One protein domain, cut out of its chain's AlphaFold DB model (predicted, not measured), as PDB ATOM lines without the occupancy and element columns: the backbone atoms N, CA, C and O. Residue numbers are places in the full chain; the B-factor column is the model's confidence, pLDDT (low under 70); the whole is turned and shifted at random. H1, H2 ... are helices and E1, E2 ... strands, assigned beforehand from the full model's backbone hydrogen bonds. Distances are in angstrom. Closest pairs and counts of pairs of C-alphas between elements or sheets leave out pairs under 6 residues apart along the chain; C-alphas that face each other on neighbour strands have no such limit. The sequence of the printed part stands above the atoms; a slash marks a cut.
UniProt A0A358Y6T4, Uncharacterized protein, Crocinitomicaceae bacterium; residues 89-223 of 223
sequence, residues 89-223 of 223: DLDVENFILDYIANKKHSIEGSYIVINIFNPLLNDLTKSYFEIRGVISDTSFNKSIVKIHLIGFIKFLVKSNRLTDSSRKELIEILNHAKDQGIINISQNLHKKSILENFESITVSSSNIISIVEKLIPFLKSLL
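This is residues 89 to 223 of the 223 residues of an uncharacterized protein of Crocinitomicaceae bacterium (UniProt A0A358Y6T4). A small three-stranded sheet with H1 and H2 makes one end of the domain, and H3, H4, H5 and H6 make a loose four-helix bundle at the other, with H3 near the middle of the whole. H2 covers E3, while H1 reaches from H2 to H6. The 135 printed residues include six named helices and three named strands, in the order H1 E1 E2 H2 E3 H3 H4 H5 H6; the class is mostly helix, and the antiparallel sheet runs E1 E2 E3. The whole is compact, with a radius of gyration of the C-alphas of 14.0 A and spans of 38 by 28 by 27 A.

Find C-alpha 89 at (42.444, -21.218, -3.186); from there H1 runs 19.8 A to residue 102. Next come E1, residues 106 to 108, E2, 111 to 115, H2, 119 to 130, and E3, 144 to 148. H3, 149 to 158, H4, 164 to 175, and H5, 180 to 189, follow. H6, 205 to 221, runs 25.4 A to C-alpha 221 at (41.743, -41.994, -5.538), with a kink of 29 degrees near residue 214.

Look at the hairpin E1 and E2: N 108 and O 111 are 2.9 A apart; between E2 and E3, N 112 and O 147 are 2.8 A apart. H2 is on the sheet, over E3, at a height of 9.7 A; its closest C-alphas to E3 are Lys 126 and Val 145, 7.0 A. H1, H3 and H6 only graze the sheet. H1 touches H2 about perpendicular, at 82 degrees, C-alphas Val 92 and Thr 125 closest, 6.7 A. H1 touches H6, C-alphas Ala 101 and Ile 216 closest, 5.3 A. H4 touches H6, C-alphas Ile 173 and Ile 211 closest, 6.5 A, opposite ways at a shallow tilt of 18 degrees. In the helical hairpin H4 and H5, C-alphas Ile 171 and Ser 186 are closest, 5.1 A. H3 and H5 are close but not clearly touching, C-alphas Ile 150 and Ile 182 closest, 7.6 A. Every O i to N i+4 pair is within hydrogen-bond range in H1 to H5, and 9 of 13 in H6.

The farthest C-alphas, Phe 140 and Lys 191, are 40.1 A apart. The printed part has no cut; the links H2 to E3 and H5 to H6 are long. Look for pLDDT under 70 at residues 131 to 141, 160 to 161 and 175 to 209.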
ATOM      1  N   ASP A  89      41.757 -20.514  -2.097       76.69
ATOM      2  CA  ASP A  89      42.444 -21.218  -3.186       76.69
ATOM      3  C   ASP A  89      42.203 -22.731  -3.101       76.69
ATOM      4  O   ASP A  89      41.903 -23.362  -4.108       76.69
ATOM      5  N   LEU A  90      42.218 -23.297  -1.889       80.62
ATOM      6  CA  LEU A  90      41.952 -24.715  -1.655       80.62
ATOM      7  C   LEU A  90      40.551 -25.137  -2.128       80.62
ATOM      8  O   LEU A  90      40.395 -26.223  -2.680       80.62
ATOM      9  N   ASP A  91      39.533 -24.287  -1.959       82.56
ATOM     10  CA  ASP A  91      38.180 -24.571  -2.455       82.56
ATOM     11  C   ASP A  91      38.136 -24.639  -3.985       82.56
ATOM     12  O   ASP A  91      37.407 -25.458  -4.551       82.56
ATOM     13  N   VAL A  92      38.919 -23.782  -4.647       81.88
ATOM     14  CA  VAL A  92      39.061 -23.759  -6.106       81.88
ATOM     15  C   VAL A  92      39.818 -24.998  -6.581       81.88
ATOM     16  O   VAL A  92      39.364 -25.653  -7.517       81.88
ATOM     17  N   GLU A  93      40.911 -25.378  -5.912       83.81
ATOM     18  CA  GLU A  93      41.645 -26.610  -6.234       83.81
ATOM     19  C   GLU A  93      40.745 -27.842  -6.105       83.81
ATOM     20  O   GLU A  93      40.675 -28.661  -7.021       83.81
ATOM     21  N   ASN A  94      40.005 -27.942  -4.997       83.19
ATOM     22  CA  ASN A  94      39.072 -29.036  -4.745       83.19
ATOM     23  C   ASN A  94      37.997 -29.114  -5.828       83.19
ATOM     24  O   ASN A  94      37.689 -30.201  -6.309       83.19
ATOM     25  N   PHE A  95      37.454 -27.965  -6.237       85.38
ATOM     26  CA  PHE A  95      36.495 -27.902  -7.331       85.38
ATOM     27  C   PHE A  95      37.093 -28.410  -8.647       85.38
ATOM     28  O   PHE A  95      36.465 -29.224  -9.315       85.38
ATOM     29  N   ILE A  96      38.288 -27.949  -9.025       85.12
ATOM     30  CA  ILE A  96      38.935 -28.350 -10.283       85.12
ATOM     31  C   ILE A  96      39.170 -29.867 -10.301       85.12
ATOM     32  O   ILE A  96      38.863 -30.525 -11.297       85.12
ATOM     33  N   LEU A  97      39.681 -30.423  -9.198       85.19
ATOM     34  CA  LEU A  97      39.947 -31.857  -9.062       85.19
ATOM     35  C   LEU A  97      38.666 -32.685  -9.137       85.19
ATOM     36  O   LEU A  97      38.598 -33.612  -9.943       85.19
ATOM     37  N   ASP A  98      37.647 -32.325  -8.353       83.94
ATOM     38  CA  ASP A  98      36.350 -33.006  -8.368       83.94
ATOM     39  C   ASP A  98      35.687 -32.929  -9.744       83.94
ATOM     40  O   ASP A  98      35.213 -33.934 -10.275       83.94
ATOM     41  N   TYR A  99      35.719 -31.755 -10.378       84.31
ATOM     42  CA  TYR A  99      35.128 -31.571 -11.694       84.31
ATOM     43  C   TYR A  99      35.790 -32.482 -12.731       84.31
ATOM     44  O   TYR A  99      35.099 -33.162 -13.487       84.31
ATOM     45  N   ILE A 100      37.121 -32.532 -12.772       83.88
ATOM     46  CA  ILE A 100      37.836 -33.353 -13.755       83.88
ATOM     47  C   ILE A 100      37.667 -34.849 -13.449       83.88
ATOM     48  O   ILE A 100      37.488 -35.639 -14.376       83.88
ATOM     49  N   ALA A 101      37.657 -35.246 -12.173       82.31
ATOM     50  CA  ALA A 101      37.491 -36.641 -11.770       82.31
ATOM     51  C   ALA A 101      36.072 -37.179 -12.031       82.31
ATOM     52  O   ALA A 101      35.908 -38.321 -12.472       82.31
ATOM     53  N   ASN A 102      35.047 -36.372 -11.747       79.81
ATOM     54  CA  ASN A 102      33.670 -36.849 -11.594       79.81
ATOM     55  C   ASN A 102      32.673 -36.257 -12.597       79.81
ATOM     56  O   ASN A 102      31.566 -36.784 -12.736       79.81
ATOM     57  N   LYS A 103      33.018 -35.182 -13.315       80.50
ATOM     58  CA  LYS A 103      32.133 -34.550 -14.309       80.50
ATOM     59  C   LYS A 103      32.620 -34.806 -15.735       80.50
ATOM     60  O   LYS A 103      33.753 -35.208 -15.992       80.50
ATOM     61  N   LYS A 104      31.716 -34.571 -16.693       78.56
ATOM     62  CA  LYS A 104      32.027 -34.684 -18.121       78.56
ATOM     63  C   LYS A 104      33.026 -33.598 -18.517       78.56
ATOM     64  O   LYS A 104      32.714 -32.412 -18.441       78.56
ATOM     65  N   HIS A 105      34.181 -34.029 -18.991       82.69
ATOM     66  CA  HIS A 105      35.185 -33.210 -19.656       82.69
ATOM     67  C   HIS A 105      35.418 -33.771 -21.065       82.69
ATOM     68  O   HIS A 105      35.098 -34.929 -21.338       82.69
ATOM     69  N   SER A 106      35.951 -32.952 -21.966       84.00
ATOM     70  CA  SER A 106      36.432 -33.403 -23.276       84.00
ATOM     71  C   SER A 106      37.931 -33.166 -23.402       84.00
ATOM     72  O   SER A 106      38.508 -32.340 -22.697       84.00
ATOM     73  N   ILE A 107      38.572 -33.921 -24.290       82.75
ATOM     74  CA  ILE A 107      39.991 -33.771 -24.613       82.75
ATOM     75  C   ILE A 107      40.069 -33.239 -26.041       82.75
ATOM     76  O   ILE A 107      39.541 -33.859 -26.963       82.75
ATOM     77  N   GLU A 108      40.715 -32.091 -26.222       80.75
ATOM     78  CA  GLU A 108      40.934 -31.465 -27.528       80.75
ATOM     79  C   GLU A 108      42.437 -31.275 -27.742       80.75
ATOM     80  O   GLU A 108      43.039 -30.332 -27.227       80.75
ATOM     81  N   GLY A 109      43.069 -32.195 -28.479       77.88
ATOM     82  CA  GLY A 109      44.520 -32.185 -28.675       77.88
ATOM     83  C   GLY A 109      45.261 -32.268 -27.339       77.88
ATOM     84  O   GLY A 109      45.205 -33.297 -26.671       77.88
ATOM     85  N   SER A 110      45.927 -31.177 -26.948       76.00
ATOM     86  CA  SER A 110      46.686 -31.077 -25.692       76.00
ATOM     87  C   SER A 110      45.941 -30.403 -24.540       76.00
ATOM     88  O   SER A 110      46.553 -30.071 -23.521       76.00
ATOM     89  N   TYR A 111      44.629 -30.209 -24.679       80.38
ATOM     90  CA  TYR A 111      43.797 -29.505 -23.708       80.38
ATOM     91  C   TYR A 111      42.742 -30.417 -23.081       80.38
ATOM     92  O   TYR A 111      42.069 -31.182 -23.770       80.38
ATOM     93  N   ILE A 112      42.555 -30.263 -21.771       84.12
ATOM     94  CA  ILE A 112      41.372 -30.713 -21.040       84.12
ATOM     95  C   ILE A 112      40.360 -29.572 -21.093       84.12
ATOM     96  O   ILE A 112      40.646 -28.452 -20.669       84.12
ATOM     97  N   VAL A 113      39.177 -29.846 -21.621       85.69
ATOM     98  CA  VAL A 113      38.112 -28.862 -21.793       85.69
ATOM     99  C   VAL A 113      36.999 -29.157 -20.797       85.69
ATOM    100  O   VAL A 113      36.408 -30.239 -20.792       85.69
ATOM    101  N   ILE A 114      36.716 -28.174 -19.945       86.56
ATOM    102  CA  ILE A 114      35.678 -28.242 -18.913       86.56
ATOM    103  C   ILE A 114      34.663 -27.115 -19.099       86.56
ATOM    104  O   ILE A 114      34.989 -26.037 -19.595       86.56
ATOM    105  N   ASN A 115      33.416 -27.355 -18.692       85.81
ATOM    106  CA  ASN A 115      32.335 -26.378 -18.808       85.81
ATOM    107  C   ASN A 115      31.847 -25.935 -17.422       85.81
ATOM    108  O   ASN A 115      31.006 -26.583 -16.790       85.81
ATOM    109  N   ILE A 116      32.379 -24.815 -16.946       85.56
ATOM    110  CA  ILE A 116      32.080 -24.264 -15.627       85.56
ATOM    111  C   ILE A 116      30.940 -23.252 -15.756       85.56
ATOM    112  O   ILE A 116      31.125 -22.131 -16.231       85.56
ATOM    113  N   PHE A 117      29.752 -23.650 -15.299       82.38
ATOM    114  CA  PHE A 117      28.556 -22.800 -15.297       82.38
ATOM    115  C   PHE A 117      28.552 -21.751 -14.183       82.38
ATOM    116  O   PHE A 117      27.967 -20.682 -14.356       82.38
ATOM    117  N   ASN A 118      29.172 -22.061 -13.043       84.88
ATOM    118  CA  ASN A 118      29.263 -21.167 -11.895       84.88
ATOM    119  C   ASN A 118      30.210 -19.989 -12.225       84.88
ATOM    120  O   ASN A 118      31.392 -20.245 -12.456       84.88
ATOM    121  N   PRO A 119      29.726 -18.730 -12.264       84.81
ATOM    122  CA  PRO A 119      30.533 -17.586 -12.695       84.81
ATOM    123  C   PRO A 119      31.780 -17.360 -11.838       84.81
ATOM    124  O   PRO A 119      32.868 -17.239 -12.392       84.81
ATOM    125  N   LEU A 120      31.645 -17.381 -10.505       86.00
ATOM    126  CA  LEU A 120      32.778 -17.163  -9.604       86.00
ATOM    127  C   LEU A 120      33.862 -18.221  -9.810       86.00
ATOM    128  O   LEU A 120      35.035 -17.894  -9.949       86.00
ATOM    129  N   LEU A 121      33.482 -19.497  -9.864       85.19
ATOM    130  CA  LEU A 121      34.456 -20.559 -10.103       85.19
ATOM    131  C   LEU A 121      35.097 -20.482 -11.477       85.19
ATOM    132  O   LEU A 121      36.251 -20.868 -11.613       85.19
ATOM    133  N   ASN A 122      34.353 -20.051 -12.495       86.25
ATOM    134  CA  ASN A 122      34.899 -19.891 -13.833       86.25
ATOM    135  C   ASN A 122      36.035 -18.862 -13.810       86.25
ATOM    136  O   ASN A 122      37.143 -19.174 -14.245       86.25
ATOM    137  N   ASP A 123      35.778 -17.695 -13.214       84.44
ATOM    138  CA  ASP A 123      36.750 -16.610 -13.098       84.44
ATOM    139  C   ASP A 123      37.939 -17.005 -12.209       84.44
ATOM    140  O   ASP A 123      39.093 -16.782 -12.583       84.44
ATOM    141  N   LEU A 124      37.686 -17.663 -11.072       84.75
ATOM    142  CA  LEU A 124      38.742 -18.153 -10.179       84.75
ATOM    143  C   LEU A 124      39.587 -19.250 -10.833       84.75
ATOM    144  O   LEU A 124      40.806 -19.231 -10.704       84.75
ATOM    145  N   THR A 125      38.973 -20.179 -11.571       84.69
ATOM    146  CA  THR A 125      39.697 -21.244 -12.284       84.69
ATOM    147  C   THR A 125      40.574 -20.655 -13.386       84.69
ATOM    148  O   THR A 125      41.745 -21.013 -13.484       84.69
ATOM    149  N   LYS A 126      40.042 -19.720 -14.188       83.75
ATOM    150  CA  LYS A 126      40.824 -19.007 -15.211       83.75
ATOM    151  C   LYS A 126      42.001 -18.275 -14.585       83.75
ATOM    152  O   LYS A 126      43.136 -18.542 -14.962       83.75
ATOM    153  N   SER A 127      41.741 -17.466 -13.559       81.25
ATOM    154  CA  SER A 127      42.781 -16.731 -12.829       81.25
ATOM    155  C   SER A 127      43.847 -17.675 -12.264       81.25
ATOM    156  O   SER A 127      45.042 -17.404 -12.367       81.25
ATOM    157  N   TYR A 128      43.435 -18.821 -11.710       79.38
ATOM    158  CA  TYR A 128      44.347 -19.814 -11.147       79.38
ATOM    159  C   TYR A 128      45.345 -20.337 -12.190       79.38
ATOM    160  O   TYR A 128      46.538 -20.444 -11.883       79.38
ATOM    161  N   PHE A 129      44.881 -20.655 -13.404       77.81
ATOM    162  CA  PHE A 129      45.730 -21.174 -14.483       77.81
ATOM    163  C   PHE A 129      46.494 -20.072 -15.237       77.81
ATOM    164  O   PHE A 129      47.679 -20.260 -15.520       77.81
ATOM    165  N   GLU A 130      45.884 -18.905 -15.466       76.12
ATOM    166  CA  GLU A 130      46.516 -17.746 -16.117       76.12
ATOM    167  C   GLU A 130      47.741 -17.250 -15.338       76.12
ATOM    168  O   GLU A 130      48.830 -17.153 -15.901       76.12
ATOM    169  N   ILE A 131      47.607 -17.033 -14.023       61.06
ATOM    170  CA  ILE A 131      48.708 -16.569 -13.153       61.06
ATOM    171  C   ILE A 131      49.876 -17.570 -13.133       61.06
ATOM    172  O   ILE A 131      51.023 -17.203 -12.889       61.06
ATOM    173  N   ARG A 132      49.607 -18.853 -13.402       62.41
ATOM    174  CA  ARG A 132      50.602 -19.935 -13.365       62.41
ATOM    175  C   ARG A 132      51.236 -20.223 -14.733       62.41
ATOM    176  O   ARG A 132      51.908 -21.247 -14.868       62.41
ATOM    177  N   GLY A 133      51.037 -19.349 -15.726       56.22
ATOM    178  CA  GLY A 133      51.619 -19.486 -17.068       56.22
ATOM    179  C   GLY A 133      51.058 -20.675 -17.852       56.22
ATOM    180  O   GLY A 133      51.697 -21.190 -18.769       56.22
ATOM    181  N   VAL A 134      49.877 -21.159 -17.460       59.44
ATOM    182  CA  VAL A 134      49.161 -22.250 -18.117       59.44
ATOM    183  C   VAL A 134      48.033 -21.611 -18.907       59.44
ATOM    184  O   VAL A 134      46.993 -21.268 -18.356       59.44
ATOM    185  N   ILE A 135      48.276 -21.402 -20.196       55.09
ATOM    186  CA  ILE A 135      47.383 -20.677 -21.101       55.09
ATOM    187  C   ILE A 135      45.962 -21.262 -21.024       55.09
ATOM    188  O   ILE A 135      45.733 -22.416 -21.391       55.09
ATOM    189  N   SER A 136      45.023 -20.446 -20.547       54.88
ATOM    190  CA  SER A 136      43.583 -20.666 -20.652       54.88
ATOM    191  C   SER A 136      43.106 -19.877 -21.869       54.88
ATOM    192  O   SER A 136      42.830 -18.684 -21.771       54.88
ATOM    193  N   ASP A 137      43.080 -20.519 -23.038       55.69
ATOM    194  CA  ASP A 137      42.657 -19.862 -24.275       55.69
ATOM    195  C   ASP A 137      41.192 -19.388 -24.182       55.69
ATOM    196  O   ASP A 137      40.307 -20.072 -23.647       55.69
ATOM    197  N   THR A 138      40.952 -18.187 -24.703       53.25
ATOM    198  CA  THR A 138      39.694 -17.439 -24.693       53.25
ATOM    199  C   THR A 138      38.650 -18.099 -25.591       53.25
ATOM    200  O   THR A 138      38.412 -17.688 -26.724       53.25
ATOM    201  N   SER A 139      37.990 -19.139 -25.082       54.75
ATOM    202  CA  SER A 139      36.815 -19.716 -25.740       54.75
ATOM    203  C   SER A 139      35.735 -18.649 -25.966       54.75
ATOM    204  O   SER A 139      35.374 -17.910 -25.046       54.75
ATOM    205  N   PHE A 140      35.144 -18.621 -27.169       52.00
ATOM    206  CA  PHE A 140      33.963 -17.798 -27.478       52.00
ATOM    207  C   PHE A 140      32.800 -18.063 -26.510       52.00
ATOM    208  O   PHE A 140      31.994 -17.171 -26.231       52.00
ATOM    209  N   ASN A 141      32.723 -19.276 -25.950       65.88
ATOM    210  CA  ASN A 141      31.816 -19.566 -24.855       65.88
ATOM    211  C   ASN A 141      32.491 -19.273 -23.510       65.88
ATOM    212  O   ASN A 141      33.339 -20.034 -23.047       65.88
ATOM    213  N   LYS A 142      32.019 -18.218 -22.835       71.50
ATOM    214  CA  LYS A 142      32.536 -17.766 -21.534       71.50
ATOM    215  C   LYS A 142      32.507 -18.836 -20.435       71.50
ATOM    216  O   LYS A 142      33.271 -18.699 -19.485       71.50
ATOM    217  N   SER A 143      31.664 -19.872 -20.541       77.56
ATOM    218  CA  SER A 143      31.605 -20.967 -19.559       77.56
ATOM    219  C   SER A 143      32.628 -22.082 -19.802       77.56
ATOM    220  O   SER A 143      32.859 -22.893 -18.911       77.56
ATOM    221  N   ILE A 144      33.258 -22.133 -20.977       82.81
ATOM    222  CA  ILE A 144      34.267 -23.144 -21.298       82.81
ATOM    223  C   ILE A 144      35.633 -22.667 -20.810       82.81
ATOM    224  O   ILE A 144      36.032 -21.533 -21.074       82.81
ATOM    225  N   VAL A 145      36.352 -23.560 -20.136       84.88
ATOM    226  CA  VAL A 145      37.755 -23.378 -19.765       84.88
ATOM    227  C   VAL A 145      38.564 -24.490 -20.422       84.88
ATOM    228  O   VAL A 145      38.243 -25.669 -20.268       84.88
ATOM    229  N   LYS A 146      39.591 -24.105 -21.183       84.88
ATOM    230  CA  LYS A 146      40.545 -25.031 -21.801       84.88
ATOM    231  C   LYS A 146      41.833 -25.000 -20.996       84.88
ATOM    232  O   LYS A 146      42.455 -23.952 -20.878       84.88
ATOM    233  N   ILE A 147      42.224 -26.137 -20.441       83.62
ATOM    234  CA  ILE A 147      43.398 -26.267 -19.580       83.62
ATOM    235  C   ILE A 147      44.423 -27.113 -20.321       83.62
ATOM    236  O   ILE A 147      44.159 -28.272 -20.634       83.62
ATOM    237  N   HIS A 148      45.602 -26.561 -20.598       79.56
ATOM    238  CA  HIS A 148      46.676 -27.341 -21.209       79.56
ATOM    239  C   HIS A 148      47.102 -28.483 -20.271       79.56
ATOM    240  O   HIS A 148      47.361 -28.238 -19.090       79.56
ATOM    241  N   LEU A 149      47.237 -29.715 -20.779       77.56
ATOM    242  CA  LEU A 149      47.524 -30.906 -19.964       77.56
ATOM    243  C   LEU A 149      48.768 -30.723 -19.088       77.56
ATOM    244  O   LEU A 149      48.741 -31.011 -17.897       77.56
ATOM    245  N   ILE A 150      49.851 -30.197 -19.663       73.62
ATOM    246  CA  ILE A 150      51.086 -29.887 -18.922       73.62
ATOM    247  C   ILE A 150      50.800 -28.984 -17.728       73.62
ATOM    248  O   ILE A 150      51.345 -29.177 -16.647       73.62
ATOM    249  N   GLY A 151      49.957 -27.980 -17.920       76.50
ATOM    250  CA  GLY A 151      49.619 -27.065 -16.856       76.50
ATOM    251  C   GLY A 151      48.691 -27.661 -15.811       76.50
ATOM    252  O   GLY A 151      48.843 -27.359 -14.630       76.50
ATOM    253  N   PHE A 152      47.816 -28.579 -16.213       80.62
ATOM    254  CA  PHE A 152      47.070 -29.403 -15.273       80.62
ATOM    255  C   PHE A 152      47.994 -30.320 -14.455       80.62
ATOM    256  O   PHE A 152      47.855 -30.410 -13.240       80.62
ATOM    257  N   ILE A 153      49.005 -30.934 -15.075       77.31
ATOM    258  CA  ILE A 153      50.010 -31.730 -14.356       77.31
ATOM    259  C   ILE A 153      50.805 -30.840 -13.392       77.31
ATOM    260  O   ILE A 153      50.943 -31.189 -12.225       77.31
ATOM    261  N   LYS A 154      51.266 -29.656 -13.824       73.81
ATOM    262  CA  LYS A 154      51.912 -28.669 -12.933       73.81
ATOM    263  C   LYS A 154      51.026 -28.320 -11.740       73.81
ATOM    264  O   LYS A 154      51.529 -28.205 -10.625       73.81
ATOM    265  N   PHE A 155      49.727 -28.146 -11.977       79.00
ATOM    266  CA  PHE A 155      48.738 -27.925 -10.930       79.00
ATOM    267  C   PHE A 155      48.697 -29.096  -9.941       79.00
ATOM    268  O   PHE A 155      48.870 -28.866  -8.748       79.00
ATOM    269  N   LEU A 156      48.570 -30.337 -10.421       77.69
ATOM    270  CA  LEU A 156      48.556 -31.521  -9.557       77.69
ATOM    271  C   LEU A 156      49.812 -31.614  -8.697       77.69
ATOM    272  O   LEU A 156      49.721 -31.818  -7.494       77.69
ATOM    273  N   VAL A 157      50.977 -31.404  -9.309       72.25
ATOM    274  CA  VAL A 157      52.278 -31.454  -8.634       72.25
ATOM    275  C   VAL A 157      52.403 -30.410  -7.526       72.25
ATOM    276  O   VAL A 157      52.990 -30.697  -6.482       72.25
ATOM    277  N   LYS A 158      51.868 -29.205  -7.750       71.62
ATOM    278  CA  LYS A 158      51.854 -28.128  -6.753       71.62
ATOM    279  C   LYS A 158      50.762 -28.306  -5.698       71.62
ATOM    280  O   LYS A 158      50.864 -27.680  -4.648       71.62
ATOM    281  N   SER A 159      49.740 -29.121  -5.960       71.62
ATOM    282  CA  SER A 159      48.662 -29.338  -5.003       71.62
ATOM    283  C   SER A 159      49.173 -30.095  -3.779       71.62
ATOM    284  O   SER A 159      49.875 -31.106  -3.873       71.62
ATOM    285  N   ASN A 160      48.753 -29.636  -2.602       66.69
ATOM    286  CA  ASN A 160      49.103 -30.256  -1.325       66.69
ATOM    287  C   ASN A 160      48.454 -31.639  -1.117       66.69
ATOM    288  O   ASN A 160      48.724 -32.291  -0.112       66.69
ATOM    289  N   ARG A 161      47.605 -32.103  -2.045       68.19
ATOM    290  CA  ARG A 161      46.917 -33.402  -1.963       68.19
ATOM    291  C   ARG A 161      47.783 -34.603  -2.342       68.19
ATOM    292  O   ARG A 161      47.402 -35.736  -2.063       68.19
ATOM    293  N   LEU A 162      48.939 -34.392  -2.972       71.62
ATOM    294  CA  LEU A 162      49.797 -35.501  -3.374       71.62
ATOM    295  C   LEU A 162      50.638 -36.017  -2.201       71.62
ATOM    296  O   LEU A 162      51.655 -35.420  -1.839       71.62
ATOM    297  N   THR A 163      50.248 -37.173  -1.659       74.88
ATOM    298  CA  THR A 163      51.106 -37.959  -0.759       74.88
ATOM    299  C   THR A 163      52.341 -38.478  -1.501       74.88
ATOM    300  O   THR A 163      52.349 -38.566  -2.731       74.88
ATOM    301  N   ASP A 164      53.384 -38.896  -0.779       71.81
ATOM    302  CA  ASP A 164      54.574 -39.486  -1.411       71.81
ATOM    303  C   ASP A 164      54.252 -40.765  -2.209       71.81
ATOM    304  O   ASP A 164      54.921 -41.051  -3.202       71.81
ATOM    305  N   SER A 165      53.202 -41.504  -1.827       73.88
ATOM    306  CA  SER A 165      52.705 -42.653  -2.596       73.88
ATOM    307  C   SER A 165      52.015 -42.206  -3.887       73.88
ATOM    308  O   SER A 165      52.359 -42.679  -4.968       73.88
ATOM    309  N   SER A 166      51.112 -41.225  -3.803       75.06
ATOM    310  CA  SER A 166      50.393 -40.682  -4.963       75.06
ATOM    311  C   SER A 166      51.325 -39.980  -5.956       75.06
ATOM    312  O   SER A 166      51.081 -39.990  -7.158       75.06
ATOM    313  N   ARG A 167      52.432 -39.391  -5.484       72.38
ATOM    314  CA  ARG A 167      53.471 -38.831  -6.362       72.38
ATOM    315  C   ARG A 167      54.147 -39.902  -7.208       72.38
ATOM    316  O   ARG A 167      54.401 -39.648  -8.380       72.38
ATOM    317  N   LYS A 168      54.440 -41.075  -6.638       73.19
ATOM    318  CA  LYS A 168      55.043 -42.190  -7.387       73.19
ATOM    319  C   LYS A 168      54.097 -42.697  -8.469       73.19
ATOM    320  O   LYS A 168      54.513 -42.825  -9.611       73.19
ATOM    321  N   GLU A 169      52.827 -42.880  -8.127       77.19
ATOM    322  CA  GLU A 169      51.795 -43.289  -9.084       77.19
ATOM    323  C   GLU A 169      51.626 -42.259 -10.213       77.19
ATOM    324  O   GLU A 169      51.629 -42.615 -11.391       77.19
ATOM    325  N   LEU A 170      51.601 -40.960  -9.885       77.06
ATOM    326  CA  LEU A 170      51.591 -39.894 -10.890       77.06
ATOM    327  C   LEU A 170      52.825 -39.972 -11.802       77.06
ATOM    328  O   LEU A 170      52.690 -39.911 -13.019       77.06
ATOM    329  N   ILE A 171      54.025 -40.140 -11.243       72.25
ATOM    330  CA  ILE A 171      55.270 -40.291 -12.013       72.25
ATOM    331  C   ILE A 171      55.202 -41.503 -12.954       72.25
ATOM    332  O   ILE A 171      55.631 -41.397 -14.102       72.25
ATOM    333  N   GLU A 172      54.648 -42.633 -12.512       75.31
ATOM    334  CA  GLU A 172      54.461 -43.829 -13.343       75.31
ATOM    335  C   GLU A 172      53.488 -43.580 -14.502       75.31
ATOM    336  O   GLU A 172      53.791 -43.928 -15.648       75.31
ATOM    337  N   ILE A 173      52.362 -42.911 -14.234       76.25
ATOM    338  CA  ILE A 173      51.395 -42.498 -15.264       76.25
ATOM    339  C   ILE A 173      52.077 -41.602 -16.306       76.25
ATOM    340  O   ILE A 173      51.911 -41.811 -17.509       76.25
ATOM    341  N   LEU A 174      52.884 -40.639 -15.853       73.50
ATOM    342  CA  LEU A 174      53.618 -39.723 -16.723       73.50
ATOM    343  C   LEU A 174      54.717 -40.444 -17.526       73.50
ATOM    344  O   LEU A 174      54.849 -40.212 -18.723       73.50
ATOM    345  N   ASN A 175      55.464 -41.376 -16.930       69.31
ATOM    346  CA  ASN A 175      56.492 -42.155 -17.637       69.31
ATOM    347  C   ASN A 175      55.905 -43.068 -18.722       69.31
ATOM    348  O   ASN A 175      56.537 -43.308 -19.754       69.31
ATOM    349  N   HIS A 176      54.673 -43.538 -18.531       69.38
ATOM    350  CA  HIS A 176      53.961 -44.334 -19.527       69.38
ATOM    351  C   HIS A 176      53.622 -43.568 -20.810       69.38
ATOM    352  O   HIS A 176      53.399 -44.205 -21.841       69.38
ATOM    353  N   ALA A 177      53.618 -42.235 -20.767       63.72
ATOM    354  CA  ALA A 177      53.294 -41.371 -21.893       63.72
ATOM    355  C   ALA A 177      54.246 -41.508 -23.086       63.72
ATOM    356  O   ALA A 177      53.874 -41.117 -24.184       63.72
ATOM    357  N   LYS A 178      55.485 -41.991 -22.879       61.22
ATOM    358  CA  LYS A 178      56.573 -41.994 -23.884       61.22
ATOM    359  C   LYS A 178      56.797 -40.639 -24.585       61.22
ATOM    360  O   LYS A 178      57.394 -40.584 -25.656       61.22
ATOM    361  N   ASP A 179      56.337 -39.546 -23.986       64.81
ATOM    362  CA  ASP A 179      56.501 -38.189 -24.491       64.81
ATOM    363  C   ASP A 179      57.675 -37.535 -23.758       64.81
ATOM    364  O   ASP A 179      57.667 -37.468 -22.529       64.81
ATOM    365  N   GLN A 180      58.701 -37.084 -24.488       57.53
ATOM    366  CA  GLN A 180      59.913 -36.523 -23.871       57.53
ATOM    367  C   GLN A 180      59.615 -35.308 -22.995       57.53
ATOM    368  O   GLN A 180      60.277 -35.092 -21.979       57.53
ATOM    369  N   GLY A 181      58.581 -34.551 -23.352       60.28
ATOM    370  CA  GLY A 181      58.101 -33.455 -22.550       60.28
ATOM    371  C   GLY A 181      57.623 -33.911 -21.184       60.28
ATOM    372  O   GLY A 181      58.067 -33.400 -20.164       60.28
ATOM    373  N   ILE A 182      56.767 -34.923 -21.163       61.56
ATOM    374  CA  ILE A 182      56.188 -35.483 -19.939       61.56
ATOM    375  C   ILE A 182      57.217 -36.276 -19.121       61.56
ATOM    376  O   ILE A 182      57.200 -36.214 -17.891       61.56
ATOM    377  N   ILE A 183      58.162 -36.942 -19.781       59.56
ATOM    378  CA  ILE A 183      59.290 -37.623 -19.134       59.56
ATOM    379  C   ILE A 183      60.215 -36.612 -18.437       59.56
ATOM    380  O   ILE A 183      60.678 -36.856 -17.327       59.56
ATOM    381  N   ASN A 184      60.439 -35.430 -19.015       60.91
ATOM    382  CA  ASN A 184      61.180 -34.376 -18.314       60.91
ATOM    383  C   ASN A 184      60.433 -33.907 -17.052       60.91
ATOM    384  O   ASN A 184      61.064 -33.611 -16.036       60.91
ATOM    385  N   ILE A 185      59.093 -33.898 -17.069       63.91
ATOM    386  CA  ILE A 185      58.294 -33.587 -15.875       63.91
ATOM    387  C   ILE A 185      58.461 -34.642 -14.790       63.91
ATOM    388  O   ILE A 185      58.712 -34.297 -13.633       63.91
ATOM    389  N   SER A 186      58.355 -35.917 -15.153       60.03
ATOM    390  CA  SER A 186      58.489 -37.031 -14.216       60.03
ATOM    391  C   SER A 186      59.897 -37.115 -13.604       60.03
ATOM    392  O   SER A 186      60.045 -37.375 -12.409       60.03
ATOM    393  N   GLN A 187      60.942 -36.819 -14.381       61.03
ATOM    394  CA  GLN A 187      62.329 -36.793 -13.906       61.03
ATOM    395  C   GLN A 187      62.606 -35.621 -12.952       61.03
ATOM    396  O   GLN A 187      63.332 -35.785 -11.969       61.03
ATOM    397  N   ASN A 188      62.001 -34.455 -13.195       61.34
ATOM    398  CA  ASN A 188      62.125 -33.297 -12.305       61.34
ATOM    399  C   ASN A 188      61.343 -33.487 -10.996       61.34
ATOM    400  O   ASN A 188      61.801 -33.068  -9.934       61.34
ATOM    401  N   LEU A 189      60.218 -34.207 -11.038       61.91
ATOM    402  CA  LEU A 189      59.458 -34.604  -9.850       61.91
ATOM    403  C   LEU A 189      60.270 -35.450  -8.858       61.91
ATOM    404  O   LEU A 189      60.137 -35.280  -7.645       61.91
ATOM    405  N   HIS A 190      61.152 -36.319  -9.357       55.56
ATOM    406  CA  HIS A 190      62.033 -37.142  -8.524       55.56
ATOM    407  C   HIS A 190      63.078 -36.340  -7.730       55.56
ATOM    408  O   HIS A 190      63.558 -36.821  -6.704       55.56
ATOM    409  N   LYS A 191      63.442 -35.126  -8.167       53.22
ATOM    410  CA  LYS A 191      64.563 -34.354  -7.595       53.22
ATOM    411  C   LYS A 191      64.197 -33.457  -6.406       53.22
ATOM    412  O   LYS A 191      65.072 -32.770  -5.885       53.22
ATOM    413  N   LYS A 192      62.937 -33.465  -5.947       44.62
ATOM    414  CA  LYS A 192      62.408 -32.706  -4.785       44.62
ATOM    415  C   LYS A 192      62.633 -31.180  -4.813       44.62
ATOM    416  O   LYS A 192      62.160 -30.487  -3.920       44.62
ATOM    417  N   SER A 193      63.302 -30.645  -5.830       43.56
ATOM    418  CA  SER A 193      63.607 -29.230  -5.994       43.56
ATOM    419  C   SER A 193      63.562 -28.848  -7.472       43.56
ATOM    420  O   SER A 193      64.041 -29.578  -8.337       43.56
ATOM    421  N   ILE A 194      63.020 -27.652  -7.698       42.78
ATOM    422  CA  ILE A 194      63.027 -26.856  -8.929       42.78
ATOM    423  C   ILE A 194      61.823 -27.087  -9.857       42.78
ATOM    424  O   ILE A 194      61.783 -27.914 -10.763       42.78
ATOM    425  N   LEU A 195      60.841 -26.223  -9.600       44.44
ATOM    426  CA  LEU A 195      59.617 -25.946 -10.346       44.44
ATOM    427  C   LEU A 195      59.824 -24.926 -11.489       44.44
ATOM    428  O   LEU A 195      58.840 -24.477 -12.075       44.44
ATOM    429  N   GLU A 196      61.067 -24.552 -11.803       43.59
ATOM    430  CA  GLU A 196      61.374 -23.379 -12.640       43.59
ATOM    431  C   GLU A 196      61.578 -23.689 -14.138       43.59
ATOM    432  O   GLU A 196      61.394 -22.806 -14.962       43.59
ATOM    433  N   ASN A 197      61.830 -24.940 -14.548       43.09
ATOM    434  CA  ASN A 197      62.263 -25.249 -15.929       43.09
ATOM    435  C   ASN A 197      61.202 -25.902 -16.835       43.09
ATOM    436  O   ASN A 197      61.513 -26.762 -17.655       43.09
ATOM    437  N   PHE A 198      59.931 -25.526 -16.704       50.12
ATOM    438  CA  PHE A 198      58.844 -26.175 -17.450       50.12
ATOM    439  C   PHE A 198      58.245 -25.338 -18.594       50.12
ATOM    440  O   PHE A 198      57.121 -25.615 -19.025       50.12
ATOM    441  N   GLU A 199      58.912 -24.277 -19.038       42.78
ATOM    442  CA  GLU A 199      58.323 -23.297 -19.964       42.78
ATOM    443  C   GLU A 199      58.357 -23.715 -21.445       42.78
ATOM    444  O   GLU A 199      57.620 -23.150 -22.242       42.78
ATOM    445  N   SER A 200      59.106 -24.757 -21.826       45.56
ATOM    446  CA  SER A 200      59.319 -25.111 -23.243       45.56
ATOM    447  C   SER A 200      58.855 -26.516 -23.642       45.56
ATOM    448  O   SER A 200      59.352 -27.084 -24.614       45.56
ATOM    449  N   ILE A 201      57.946 -27.125 -22.881       49.94
ATOM    450  CA  ILE A 201      57.554 -28.516 -23.112       49.94
ATOM    451  C   ILE A 201      56.367 -28.590 -24.086       49.94
ATOM    452  O   ILE A 201      55.278 -28.121 -23.773       49.94
ATOM    453  N   THR A 202      56.559 -29.214 -25.248       47.59
ATOM    454  CA  THR A 202      55.499 -29.539 -26.217       47.59
ATOM    455  C   THR A 202      55.190 -31.033 -26.167       47.59
ATOM    456  O   THR A 202      56.105 -31.841 -26.302       47.59
ATOM    457  N   VAL A 203      53.917 -31.397 -25.989       53.88
ATOM    458  CA  VAL A 203      53.459 -32.795 -25.879       53.88
ATOM    459  C   VAL A 203      52.687 -33.182 -27.137       53.88
ATOM    460  O   VAL A 203      51.842 -32.415 -27.604       53.88
ATOM    461  N   SER A 204      52.959 -34.372 -27.673       53.59
ATOM    462  CA  SER A 204      52.266 -34.921 -28.847       53.59
ATOM    463  C   SER A 204      50.856 -35.437 -28.511       53.59
ATOM    464  O   SER A 204      50.627 -36.075 -27.483       53.59
ATOM    465  N   SER A 205      49.890 -35.182 -29.398       53.94
ATOM    466  CA  SER A 205      48.451 -35.390 -29.166       53.94
ATOM    467  C   SER A 205      48.017 -36.849 -28.967       53.94
ATOM    468  O   SER A 205      47.056 -37.099 -28.240       53.94
ATOM    469  N   SER A 206      48.717 -37.830 -29.548       54.03
ATOM    470  CA  SER A 206      48.378 -39.258 -29.417       54.03
ATOM    471  C   SER A 206      48.683 -39.836 -28.031       54.03
ATOM    472  O   SER A 206      48.009 -40.763 -27.590       54.03
ATOM    473  N   ASN A 207      49.658 -39.273 -27.316       65.25
ATOM    474  CA  ASN A 207      50.046 -39.747 -25.984       65.25
ATOM    475  C   ASN A 207      49.136 -39.180 -24.880       65.25
ATOM    476  O   ASN A 207      49.050 -39.737 -23.790       65.25
ATOM    477  N   ILE A 208      48.407 -38.101 -25.171       65.12
ATOM    478  CA  ILE A 208      47.630 -37.330 -24.193       65.12
ATOM    479  C   ILE A 208      46.359 -38.048 -23.756       65.12
ATOM    480  O   ILE A 208      46.060 -38.071 -22.564       65.12
ATOM    481  N   ILE A 209      45.643 -38.677 -24.689       68.88
ATOM    482  CA  ILE A 209      44.413 -39.414 -24.372       68.88
ATOM    483  C   ILE A 209      44.719 -40.538 -23.375       68.88
ATOM    484  O   ILE A 209      44.078 -40.618 -22.332       68.88
ATOM    485  N   SER A 210      45.777 -41.318 -23.625       72.00
ATOM    486  CA  SER A 210      46.202 -42.405 -22.730       72.00
ATOM    487  C   SER A 210      46.578 -41.914 -21.325       72.00
ATOM    488  O   SER A 210      46.332 -42.597 -20.331       72.00
ATOM    489  N   ILE A 211      47.158 -40.717 -21.223       74.81
ATOM    490  CA  ILE A 211      47.516 -40.109 -19.937       74.81
ATOM    491  C   ILE A 211      46.274 -39.651 -19.191       74.81
ATOM    492  O   ILE A 211      46.160 -39.924 -18.002       74.81
ATOM    493  N   VAL A 212      45.335 -38.984 -19.865       73.94
ATOM    494  CA  VAL A 212      44.091 -38.525 -19.235       73.94
ATOM    495  C   VAL A 212      43.244 -39.717 -18.778       73.94
ATOM    496  O   VAL A 212      42.748 -39.707 -17.654       73.94
ATOM    497  N   GLU A 213      43.160 -40.784 -19.577       79.50
ATOM    498  CA  GLU A 213      42.468 -42.028 -19.208       79.50
ATOM    499  C   GLU A 213      43.023 -42.671 -17.932       79.50
ATOM    500  O   GLU A 213      42.256 -43.218 -17.143       79.50
ATOM    501  N   LYS A 214      44.338 -42.582 -17.700       80.69
ATOM    502  CA  LYS A 214      44.985 -43.068 -16.470       80.69
ATOM    503  C   LYS A 214      44.943 -42.052 -15.326       80.69
ATOM    504  O   LYS A 214      44.875 -42.444 -14.166       80.69
ATOM    505  N   LEU A 215      44.942 -40.756 -15.641       80.75
ATOM    506  CA  LEU A 215      44.816 -39.678 -14.660       80.75
ATOM    507  C   LEU A 215      43.435 -39.668 -14.007       80.75
ATOM    508  O   LEU A 215      43.361 -39.417 -12.817       80.75
ATOM    509  N   ILE A 216      42.343 -39.942 -14.725       80.88
ATOM    510  CA  ILE A 216      40.993 -39.883 -14.131       80.88
ATOM    511  C   ILE A 216      40.831 -40.867 -12.951       80.88
ATOM    512  O   ILE A 216      40.406 -40.418 -11.885       80.88
ATOM    513  N   PRO A 217      41.171 -42.170 -13.069       82.19
ATOM    514  CA  PRO A 217      41.168 -43.090 -11.929       82.19
ATOM    515  C   PRO A 217      42.056 -42.620 -10.775       82.19
ATOM    516  O   PRO A 217      41.643 -42.698  -9.622       82.19
ATOM    517  N   PHE A 218      43.233 -42.076 -11.088       82.38
ATOM    518  CA  PHE A 218      44.145 -41.510 -10.097       82.38
ATOM    519  C   PHE A 218      43.545 -40.296  -9.370       82.38
ATOM    520  O   PHE A 218      43.624 -40.185  -8.156       82.38
ATOM    521  N   LEU A 219      42.869 -39.390 -10.079       80.62
ATOM    522  CA  LEU A 219      42.196 -38.253  -9.448       80.62
ATOM    523  C   LEU A 219      41.061 -38.707  -8.532       80.62
ATOM    524  O   LEU A 219      40.859 -38.115  -7.477       80.62
ATOM    525  N   LYS A 220      40.347 -39.775  -8.902       80.81
ATOM    526  CA  LYS A 220      39.311 -40.368  -8.050       80.81
ATOM    527  C   LYS A 220      39.867 -40.997  -6.776       80.81
ATOM    528  O   LYS A 220      39.139 -41.041  -5.797       80.81
ATOM    529  N   SER A 221      41.116 -41.471  -6.763       79.50
ATOM    530  CA  SER A 221      41.743 -41.994  -5.538       79.50
ATOM    531  C   SER A 221      42.245 -40.891  -4.592       79.50
ATOM    532  O   SER A 221      42.541 -41.174  -3.434       79.50
ATOM    533  N   LEU A 222      42.321 -39.638  -5.064       71.81
ATOM    534  CA  LEU A 222      42.738 -38.458  -4.291       71.81
ATOM    535  C   LEU A 222      41.580 -37.688  -3.621       71.81
ATOM    536  O   LEU A 222      41.841 -36.730  -2.878       71.81
ATOM    537  N   LEU A 223      40.328 -38.033  -3.939       72.06
ATOM    538  CA  LEU A 223      39.102 -37.372  -3.471       72.06
ATOM    539  C   LEU A 223      38.400 -38.213  -2.407       72.06
ATOM    540  O   LEU A 223      37.990 -37.591  -1.401       72.06
TER     541      LEU A 223